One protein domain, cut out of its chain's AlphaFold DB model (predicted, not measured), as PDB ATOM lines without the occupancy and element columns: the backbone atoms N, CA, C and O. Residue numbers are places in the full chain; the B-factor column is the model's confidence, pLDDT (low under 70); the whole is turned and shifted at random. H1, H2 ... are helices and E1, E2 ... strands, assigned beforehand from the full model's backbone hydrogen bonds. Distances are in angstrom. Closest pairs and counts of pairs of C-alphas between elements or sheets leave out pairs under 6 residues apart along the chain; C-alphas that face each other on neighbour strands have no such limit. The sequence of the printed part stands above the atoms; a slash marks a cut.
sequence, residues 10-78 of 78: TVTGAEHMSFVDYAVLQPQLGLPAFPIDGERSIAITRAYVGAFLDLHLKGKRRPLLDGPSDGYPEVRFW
ATOM      1  N   THR A  10     210.783 201.902  83.091       98.19
ATOM      2  CA  THR A  10     210.535 203.340  82.931       98.19
ATOM      3  C   THR A  10     209.800 203.880  84.151       98.19
ATOM      4  O   THR A  10     209.133 203.125  84.856       98.19
ATOM      5  N   VAL A  11     209.927 205.183  84.414       98.56
ATOM      6  CA  VAL A  11     209.223 205.869  85.507       98.56
ATOM      7  C   VAL A  11     208.320 206.936  84.904       98.56
ATOM      8  O   VAL A  11     208.793 207.858  84.241       98.56
ATOM      9  N   THR A  12     207.009 206.796  85.085       98.44
ATOM     10  CA  THR A  12     206.019 207.757  84.586       98.44
ATOM     11  C   THR A  12     206.276 209.145  85.179       98.44
ATOM     12  O   THR A  12     206.415 209.285  86.390       98.44
ATOM     13  N   GLY A  13     206.337 210.167  84.321       97.25
ATOM     14  CA  GLY A  13     206.578 211.558  84.724       97.25
ATOM     15  C   GLY A  13     208.044 211.912  84.997       97.25
ATOM     16  O   GLY A  13     208.333 213.077  85.254       97.25
ATOM     17  N   ALA A  14     208.965 210.946  84.931       97.62
ATOM     18  CA  ALA A  14     210.391 211.214  85.046       97.62
ATOM     19  C   ALA A  14     210.988 211.700  83.719       97.62
ATOM     20  O   ALA A  14     210.655 211.208  82.640       97.62
ATOM     21  N   GLU A  15     211.940 212.614  83.834       95.81
ATOM     22  CA  GLU A  15     212.824 213.078  82.772       95.81
ATOM     23  C   GLU A  15     214.274 212.666  83.074       95.81
ATOM     24  O   GLU A  15     214.566 212.043  84.097       95.81
ATOM     25  N   HIS A  16     215.212 213.012  82.184       95.50
ATOM     26  CA  HIS A  16     216.614 212.585  82.288       95.50
ATOM     27  C   HIS A  16     217.242 212.906  83.654       95.50
ATOM     28  O   HIS A  16     217.932 212.073  84.236       95.50
ATOM     29  N   MET A  17     216.957 214.098  84.183       96.00
ATOM     30  CA  MET A  17     217.536 214.586  85.436       96.00
ATOM     31  C   MET A  17     216.691 214.258  86.676       96.00
ATOM     32  O   MET A  17     217.063 214.655  87.779       96.00
ATOM     33  N   SER A  18     215.584 213.522  86.536       96.12
ATOM     34  CA  SER A  18     214.734 213.168  87.681       96.12
ATOM     35  C   SER A  18     215.418 212.192  88.654       96.12
ATOM     36  O   SER A  18     215.091 212.160  89.833       96.12
ATOM     37  N   PHE A  19     216.419 211.438  88.191       97.31
ATOM     38  CA  PHE A  19     217.100 210.392  88.969       97.31
ATOM     39  C   PHE A  19     218.290 210.889  89.807       97.31
ATOM     40  O   PHE A  19     219.075 210.087  90.315       97.31
ATOM     41  N   VAL A  20     218.456 212.205  89.933       96.44
ATOM     42  CA  VAL A  20     219.520 212.847  90.718       96.44
ATOM     43  C   VAL A  20     218.942 213.976  91.568       96.44
ATOM     44  O   VAL A  20     217.817 214.419  91.340       96.44
ATOM     45  N   ASP A  21     219.716 214.478  92.536       96.31
ATOM     46  CA  ASP A  21     219.247 215.470  93.521       96.31
ATOM     47  C   ASP A  21     218.729 216.774  92.888       96.31
ATOM     48  O   ASP A  21     217.983 217.526  93.514       96.31
ATOM     49  N   TYR A  22     219.052 217.017  91.616       93.19
ATOM     50  CA  TYR A  22     218.502 218.121  90.838       93.19
ATOM     51  C   TYR A  22     216.964 218.144  90.827       93.19
ATOM     52  O   TYR A  22     216.384 219.224  90.901       93.19
ATOM     53  N   ALA A  23     216.307 216.979  90.831       93.62
ATOM     54  CA  ALA A  23     214.848 216.873  90.889       93.62
ATOM     55  C   ALA A  23     214.239 217.480  92.162       93.62
ATOM     56  O   ALA A  23     213.125 217.994  92.135       93.62
ATOM     57  N   VAL A  24     214.979 217.434  93.272       96.56
ATOM     58  CA  VAL A  24     214.573 217.993  94.569       96.56
ATOM     59  C   VAL A  24     214.985 219.462  94.680       96.56
ATOM     60  O   VAL A  24     214.253 220.278  95.236       96.56
ATOM     61  N   LEU A  25     216.159 219.811  94.148       96.56
ATOM     62  CA  LEU A  25     216.747 221.144  94.293       96.56
ATOM     63  C   LEU A  25     216.152 222.183  93.333       96.56
ATOM     64  O   LEU A  25     216.122 223.361  93.681       96.56
ATOM     65  N   GLN A  26     215.662 221.791  92.152       93.88
ATOM     66  CA  GLN A  26     215.115 222.728  91.159       93.88
ATOM     67  C   GLN A  26     214.046 223.678  91.735       93.88
ATOM     68  O   GLN A  26     214.251 224.893  91.653       93.88
ATOM     69  N   PRO A  27     212.967 223.187  92.382       92.69
ATOM     70  CA  PRO A  27     211.939 224.069  92.937       92.69
ATOM     71  C   PRO A  27     212.475 225.006  94.025       92.69
ATOM     72  O   PRO A  27     212.055 226.156  94.121       92.69
ATOM     73  N   GLN A  28     213.447 224.540  94.815       94.44
ATOM     74  CA  GLN A  28     214.075 225.327  95.884       94.44
ATOM     75  C   GLN A  28     214.906 226.491  95.331       94.44
ATOM     76  O   GLN A  28     215.067 227.515  95.991       94.44
ATOM     77  N   LEU A  29     215.408 226.345  94.104       94.94
ATOM     78  CA  LEU A  29     216.144 227.368  93.366       94.94
ATOM     79  C   LEU A  29     215.226 228.267  92.517       94.94
ATOM     80  O   LEU A  29     215.723 229.081  91.740       94.94
ATOM     81  N   GLY A  30     213.900 228.125  92.632       95.75
ATOM     82  CA  GLY A  30     212.926 228.867  91.825       95.75
ATOM     83  C   GLY A  30     212.840 228.403  90.366       95.75
ATOM     84  O   GLY A  30     212.307 229.126  89.525       95.75
ATOM     85  N   LEU A  31     213.372 227.218  90.051       94.81
ATOM     86  CA  LEU A  31     213.271 226.605  88.729       94.81
ATOM     87  C   LEU A  31     211.999 225.742  88.627       94.81
ATOM     88  O   LEU A  31     211.504 225.259  89.649       94.81
ATOM     89  N   PRO A  32     211.464 225.519  87.411       93.75
ATOM     90  CA  PRO A  32     210.319 224.633  87.214       93.75
ATOM     91  C   PRO A  32     210.590 223.218  87.731       93.75
ATOM     92  O   PRO A  32     211.682 222.691  87.536       93.75
ATOM     93  N   ALA A  33     209.584 222.609  88.362       93.75
ATOM     94  CA  ALA A  33     209.642 221.215  88.787       93.75
ATOM     95  C   ALA A  33     209.434 220.262  87.598       93.75
ATOM     96  O   ALA A  33     208.747 220.602  86.631       93.75
ATOM     97  N   PHE A  34     209.967 219.044  87.709       95.19
ATOM     98  CA  PHE A  34     209.615 217.949  86.804       95.19
ATOM     99  C   PHE A  34     208.156 217.499  87.001       95.19
ATOM    100  O   PHE A  34     207.564 217.770  88.049       95.19
ATOM    101  N   PRO A  35     207.567 216.775  86.028       97.06
ATOM    102  CA  PRO A  35     206.208 216.252  86.172       97.06
ATOM    103  C   PRO A  35     206.034 215.290  87.358       97.06
ATOM    104  O   PRO A  35     204.966 215.264  87.968       97.06
ATOM    105  N   ILE A  36     207.061 214.498  87.690       97.25
ATOM    106  CA  ILE A  36     207.116 213.727  88.938       97.25
ATOM    107  C   ILE A  36     207.706 214.575  90.070       97.25
ATOM    108  O   ILE A  36     208.689 215.290  89.871       97.25
ATOM    109  N   ASP A  37     207.148 214.433  91.274       96.81
ATOM    110  CA  ASP A  37     207.724 215.020  92.483       96.81
ATOM    111  C   ASP A  37     209.182 214.561  92.701       96.81
ATOM    112  O   ASP A  37     209.529 213.387  92.522       96.81
ATOM    113  N   GLY A  38     210.045 215.501  93.090       96.81
ATOM    114  CA  GLY A  38     211.481 215.268  93.222       96.81
ATOM    115  C   GLY A  38     211.831 214.272  94.324       96.81
ATOM    116  O   GLY A  38     212.635 213.360  94.105       96.81
ATOM    117  N   GLU A  39     211.210 214.398  95.501       97.31
ATOM    118  CA  GLU A  39     211.449 213.472  96.612       97.31
ATOM    119  C   GLU A  39     210.969 212.069  96.254       97.31
ATOM    120  O   GLU A  39     211.657 211.074  96.515       97.31
ATOM    121  N   ARG A  40     209.823 211.986  95.571       98.12
ATOM    122  CA  ARG A  40     209.289 210.730  95.055       98.12
ATOM    123  C   ARG A  40     210.230 210.075  94.047       98.12
ATOM    124  O   ARG A  40     210.472 208.868  94.141       98.12
ATOM    125  N   SER A  41     210.799 210.849  93.127       97.88
ATOM    126  CA  SER A  41     211.753 210.343  92.136       97.88
ATOM    127  C   SER A  41     213.022 209.780  92.782       97.88
ATOM    128  O   SER A  41     213.479 208.679  92.450       97.88
ATOM    129  N   ILE A  42     213.548 210.470  93.796       97.75
ATOM    130  CA  ILE A  42     214.701 209.998  94.566       97.75
ATOM    131  C   ILE A  42     214.367 208.746  95.389       97.75
ATOM    132  O   ILE A  42     215.191 207.827  95.466       97.75
ATOM    133  N   ALA A  43     213.170 208.658  95.974       98.44
ATOM    134  CA  ALA A  43     212.728 207.463  96.689       98.44
ATOM    135  C   ALA A  43     212.663 206.236  95.763       98.44
ATOM    136  O   ALA A  43     213.196 205.178  96.113       98.44
ATOM    137  N   ILE A  44     212.094 206.389  94.561       98.69
ATOM    138  CA  ILE A  44     212.076 205.346  93.522       98.69
ATOM    139  C   ILE A  44     213.508 204.945  93.153       98.69
ATOM    140  O   ILE A  44     213.853 203.763  93.192       98.69
ATOM    141  N   THR A  45     214.369 205.923  92.866       98.44
ATOM    142  CA  THR A  45     215.766 205.684  92.479       98.44
ATOM    143  C   THR A  45     216.500 204.855  93.534       98.44
ATOM    144  O   THR A  45     217.071 203.807  93.223       98.44
ATOM    145  N   ARG A  46     216.432 205.263  94.806       98.56
ATOM    146  CA  ARG A  46     217.084 204.556  95.920       98.56
ATOM    147  C   ARG A  46     216.541 203.142  96.106       98.56
ATOM    148  O   ARG A  46     217.326 202.218  96.314       98.56
ATOM    149  N   ALA A  47     215.226 202.957  96.005       98.69
ATOM    150  CA  ALA A  47     214.597 201.650  96.169       98.69
ATOM    151  C   ALA A  47     215.038 200.654  95.086       98.69
ATOM    152  O   ALA A  47     215.424 199.529  95.408       98.69
ATOM    153  N   TYR A  48     215.029 201.067  93.817       98.62
ATOM    154  CA  TYR A  48     215.344 200.180  92.694       98.62
ATOM    155  C   TYR A  48     216.845 199.920  92.545       98.62
ATOM    156  O   TYR A  48     217.242 198.773  92.328       98.62
ATOM    157  N   VAL A  49     217.694 200.932  92.755       98.56
ATOM    158  CA  VAL A  49     219.154 200.739  92.795       98.56
ATOM    159  C   VAL A  49     219.542 199.851  93.978       98.56
ATOM    160  O   VAL A  49     220.305 198.900  93.815       98.56
ATOM    161  N   GLY A  50     218.975 200.102  95.162       98.62
ATOM    162  CA  GLY A  50     219.190 199.260  96.337       98.62
ATOM    163  C   GLY A  50     218.746 197.817  96.097       98.62
ATOM    164  O   GLY A  50     219.471 196.885  96.447       98.62
ATOM    165  N   ALA A  51     217.603 197.621  95.436       98.56
ATOM    166  CA  ALA A  51     217.112 196.294  95.104       98.56
ATOM    167  C   ALA A  51     218.029 195.545  94.130       98.56
ATOM    168  O   ALA A  51     218.301 194.360  94.331       98.56
ATOM    169  N   PHE A  52     218.533 196.239  93.106       98.25
ATOM    170  CA  PHE A  52     219.494 195.694  92.148       98.25
ATOM    171  C   PHE A  52     220.779 195.236  92.847       98.25
ATOM    172  O   PHE A  52     221.210 194.093  92.688       98.25
ATOM    173  N   LEU A  53     221.362 196.091  93.688       98.44
ATOM    174  CA  LEU A  53     222.592 195.761  94.409       98.44
ATOM    175  C   LEU A  53     222.377 194.639  95.435       98.44
ATOM    176  O   LEU A  53     223.231 193.765  95.569       98.44
ATOM    177  N   ASP A  54     221.237 194.615  96.131       98.44
ATOM    178  CA  ASP A  54     220.885 193.519  97.042       98.44
ATOM    179  C   ASP A  54     220.815 192.170  96.306       98.44
ATOM    180  O   ASP A  54     221.357 191.176  96.801       98.44
ATOM    181  N   LEU A  55     220.221 192.132  95.108       96.94
ATOM    182  CA  LEU A  55     220.150 190.916  94.298       96.94
ATOM    183  C   LEU A  55     221.541 190.464  93.836       96.94
ATOM    184  O   LEU A  55     221.915 189.312  94.056       96.94
ATOM    185  N   HIS A  56     222.312 191.359  93.216       95.25
ATOM    186  CA  HIS A  56     223.536 190.976  92.506       95.25
ATOM    187  C   HIS A  56     224.780 190.888  93.383       95.25
ATOM    188  O   HIS A  56     225.669 190.092  93.089       95.25
ATOM    189  N   LEU A  57     224.854 191.669  94.462       97.31
ATOM    190  CA  LEU A  57     226.025 191.691  95.342       97.31
ATOM    191  C   LEU A  57     225.809 190.912  96.638       97.31
ATOM    192  O   LEU A  57     226.780 190.511  97.275       97.31
ATOM    193  N   LYS A  58     224.553 190.695  97.048       96.88
ATOM    194  CA  LYS A  58     224.228 190.012  98.313       96.88
ATOM    195  C   LYS A  58     223.393 188.744  98.130       96.88
ATOM    196  O   LYS A  58     223.082 188.099  99.127       96.88
ATOM    197  N   GLY A  59     222.991 188.404  96.902       96.12
ATOM    198  CA  GLY A  59     222.123 187.254  96.628       96.12
ATOM    199  C   GLY A  59     220.726 187.373  97.251       96.12
ATOM    200  O   GLY A  59     220.035 186.369  97.415       96.12
ATOM    201  N   LYS A  60     220.301 188.582  97.643       97.50
ATOM    202  CA  LYS A  60     219.016 188.823  98.307       97.50
ATOM    203  C   LYS A  60     217.974 189.217  97.273       97.50
ATOM    204  O   LYS A  60     217.999 190.329  96.752       97.50
ATOM    205  N   ARG A  61     217.022 188.321  97.003       95.00
ATOM    206  CA  ARG A  61     215.899 188.618  96.106       95.00
ATOM    207  C   ARG A  61     215.071 189.787  96.644       95.00
ATOM    208  O   ARG A  61     214.769 189.855  97.835       95.00
ATOM    209  N   ARG A  62     214.670 190.684  95.744       95.75
ATOM    210  CA  ARG A  62     213.801 191.827  96.034       95.75
ATOM    211  C   ARG A  62     212.614 191.819  95.068       95.75
ATOM    212  O   ARG A  62     212.851 191.947  93.870       95.75
ATOM    213  N   PRO A  63     211.363 191.722  95.563       95.62
ATOM    214  CA  PRO A  63     210.172 191.677  94.706       95.62
ATOM    215  C   PRO A  63     210.037 192.875  93.758       95.62
ATOM    216  O   PRO A  63     209.448 192.749  92.693       95.62
ATOM    217  N   LEU A  64     210.640 194.019  94.108       97.94
ATOM    218  CA  LEU A  64     210.651 195.224  93.274       97.94
ATOM    219  C   LEU A  64     211.258 195.029  91.882       97.94
ATOM    220  O   LEU A  64     211.015 195.862  91.025       97.94
ATOM    221  N   LEU A  65     212.051 193.980  91.648       97.88
ATOM    222  CA  LEU A  65     212.646 193.700  90.335       97.88
ATOM    223  C   LEU A  65     211.856 192.659  89.529       97.88
ATOM    224  O   LEU A  65     212.264 192.319  88.418       97.88
ATOM    225  N   ASP A  66     210.758 192.135  90.077       96.50
ATOM    226  CA  ASP A  66     209.994 191.037  89.477       96.50
ATOM    227  C   ASP A  66     208.733 191.515  88.739       96.50
ATOM    228  O   ASP A  66     208.187 190.766  87.931       96.50
ATOM    229  N   GLY A  67     208.286 192.753  88.966       97.00
ATOM    230  CA  GLY A  67     207.133 193.331  88.282       97.00
ATOM    231  C   GLY A  67     206.621 194.623  88.929       97.00
ATOM    232  O   GLY A  67     207.288 195.179  89.809       97.00
ATOM    233  N   PRO A  68     205.442 195.109  88.492       98.00
ATOM    234  CA  PRO A  68     204.797 196.293  89.056       98.00
ATOM    235  C   PRO A  68     204.607 196.201  90.575       98.00
ATOM    236  O   PRO A  68     204.405 195.119  91.125       98.00
ATOM    237  N   SER A  69     204.650 197.351  91.245       98.00
ATOM    238  CA  SER A  69     204.516 197.462  92.698       98.00
ATOM    239  C   SER A  69     203.525 198.561  93.054       98.00
ATOM    240  O   SER A  69     203.694 199.697  92.616       98.00
ATOM    241  N   ASP A  70     202.553 198.260  93.915       97.38
ATOM    242  CA  ASP A  70     201.590 199.253  94.414       97.38
ATOM    243  C   ASP A  70     202.267 200.362  95.234       97.38
ATOM    244  O   ASP A  70     201.759 201.474  95.332       97.38
ATOM    245  N   GLY A  71     203.449 200.082  95.796       97.88
ATOM    246  CA  GLY A  71     204.270 201.083  96.481       97.88
ATOM    247  C   GLY A  71     205.034 202.012  95.532       97.88
ATOM    248  O   GLY A  71     205.506 203.062  95.972       97.88
ATOM    249  N   TYR A  72     205.154 201.646  94.250       98.31
ATOM    250  CA  TYR A  72     205.845 202.391  93.188       98.31
ATOM    251  C   TYR A  72     205.063 202.334  91.860       98.31
ATOM    252  O   TYR A  72     205.584 201.818  90.865       98.31
ATOM    253  N   PRO A  73     203.813 202.840  91.824       98.31
ATOM    254  CA  PRO A  73     202.931 202.738  90.658       98.31
ATOM    255  C   PRO A  73     203.456 203.472  89.411       98.31
ATOM    256  O   PRO A  73     202.980 203.228  88.299       98.31
ATOM    257  N   GLU A  74     204.434 204.365  89.576       98.62
ATOM    258  CA  GLU A  74     205.109 205.076  88.493       98.62
ATOM    259  C   GLU A  74     206.031 204.161  87.679       98.62
ATOM    260  O   GLU A  74     206.314 204.462  86.520       98.62
ATOM    261  N   VAL A  75     206.508 203.053  88.256       98.69
ATOM    262  CA  VAL A  75     207.488 202.176  87.609       98.69
ATOM    263  C   VAL A  75     206.798 201.155  86.707       98.69
ATOM    264  O   VAL A  75     205.952 200.372  87.143       98.69
ATOM    265  N   ARG A  76     207.188 201.132  85.431       98.44
ATOM    266  CA  ARG A  76     206.681 200.215  84.399       98.44
ATOM    267  C   ARG A  76     207.783 199.281  83.919       98.44
ATOM    268  O   ARG A  76     208.947 199.666  83.906       98.44
ATOM    269  N   PHE A  77     207.399 198.070  83.528       97.88
ATOM    270  CA  PHE A  77     208.290 196.993  83.093       97.88
ATOM    271  C   PHE A  77     208.060 196.678  81.613       97.88
ATOM    272  O   PHE A  77     206.911 196.720  81.165       97.88
ATOM    273  N   TRP A  78     209.139 196.329  80.907       95.25
ATOM    274  CA  TRP A  78     209.161 195.970  79.484       95.25
ATOM    275  C   TRP A  78     209.993 194.709  79.234       95.25
ATOM    276  O   TRP A  78     211.007 194.510  79.951       95.25
TER     277      TRP A  78
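What this domain is: This is residues 10 to 78 of the 78 residues of an uncharacterized protein of Streptosporangium sandarakinum (UniProt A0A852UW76). What is the picture? One long helix, H3, runs along the longest axis; short H1 and H2 pack on its first part, and residues 59 to 74 fold back from its last end to strand E1, beside residues 10 to 11. What makes it up? The printed part has 69 residues, with H1, H2, H3, E1 in that order, mostly helix; it is only just compact, close to loose (radius of gyration of the C-alphas 13.2 A), spanning 43 by 22 by 18 A.

How they stand to each other: What touches H3? H1, residues 16 to 19, touches residues 38 to 45 alone of H3, residues 38 to 58; the closest C-alphas, Phe 19 and Thr 45, are 6.0 A apart. H2, residues 22 to 28, forms a helical hairpin with H3, touching its residues 38 to 42 alone, at a shallow tilt of 23 degrees, opposite ways; the closest C-alphas, Val 24 and Gly 38, are 4.3 A apart. Where is E1? E1, residues 75 to 77, is only just apart from H3, closest 8.1 A; residues 75 to 76 pair antiparallel with residues 10 to 11. Which O to N pairs are within hydrogen-bond range? Every O i to N i+4 pair in H3 is, but 1 of 3 in H2, beside 2 of 4 O i to N i+3 pairs; H1 is too short.

Where its parts are: Where does H1 begin? C-alpha 16 is at (216.614, 212.585, 82.288). How long is H3? It measures 28.7 A, ending at C-alpha 58, (224.228, 190.012, 98.313).

The domain as a whole: Is anything missing? The printed part has no cut, and no printed residue is under 70 in pLDDT. Which link is long? H3 to E1, 16 residues.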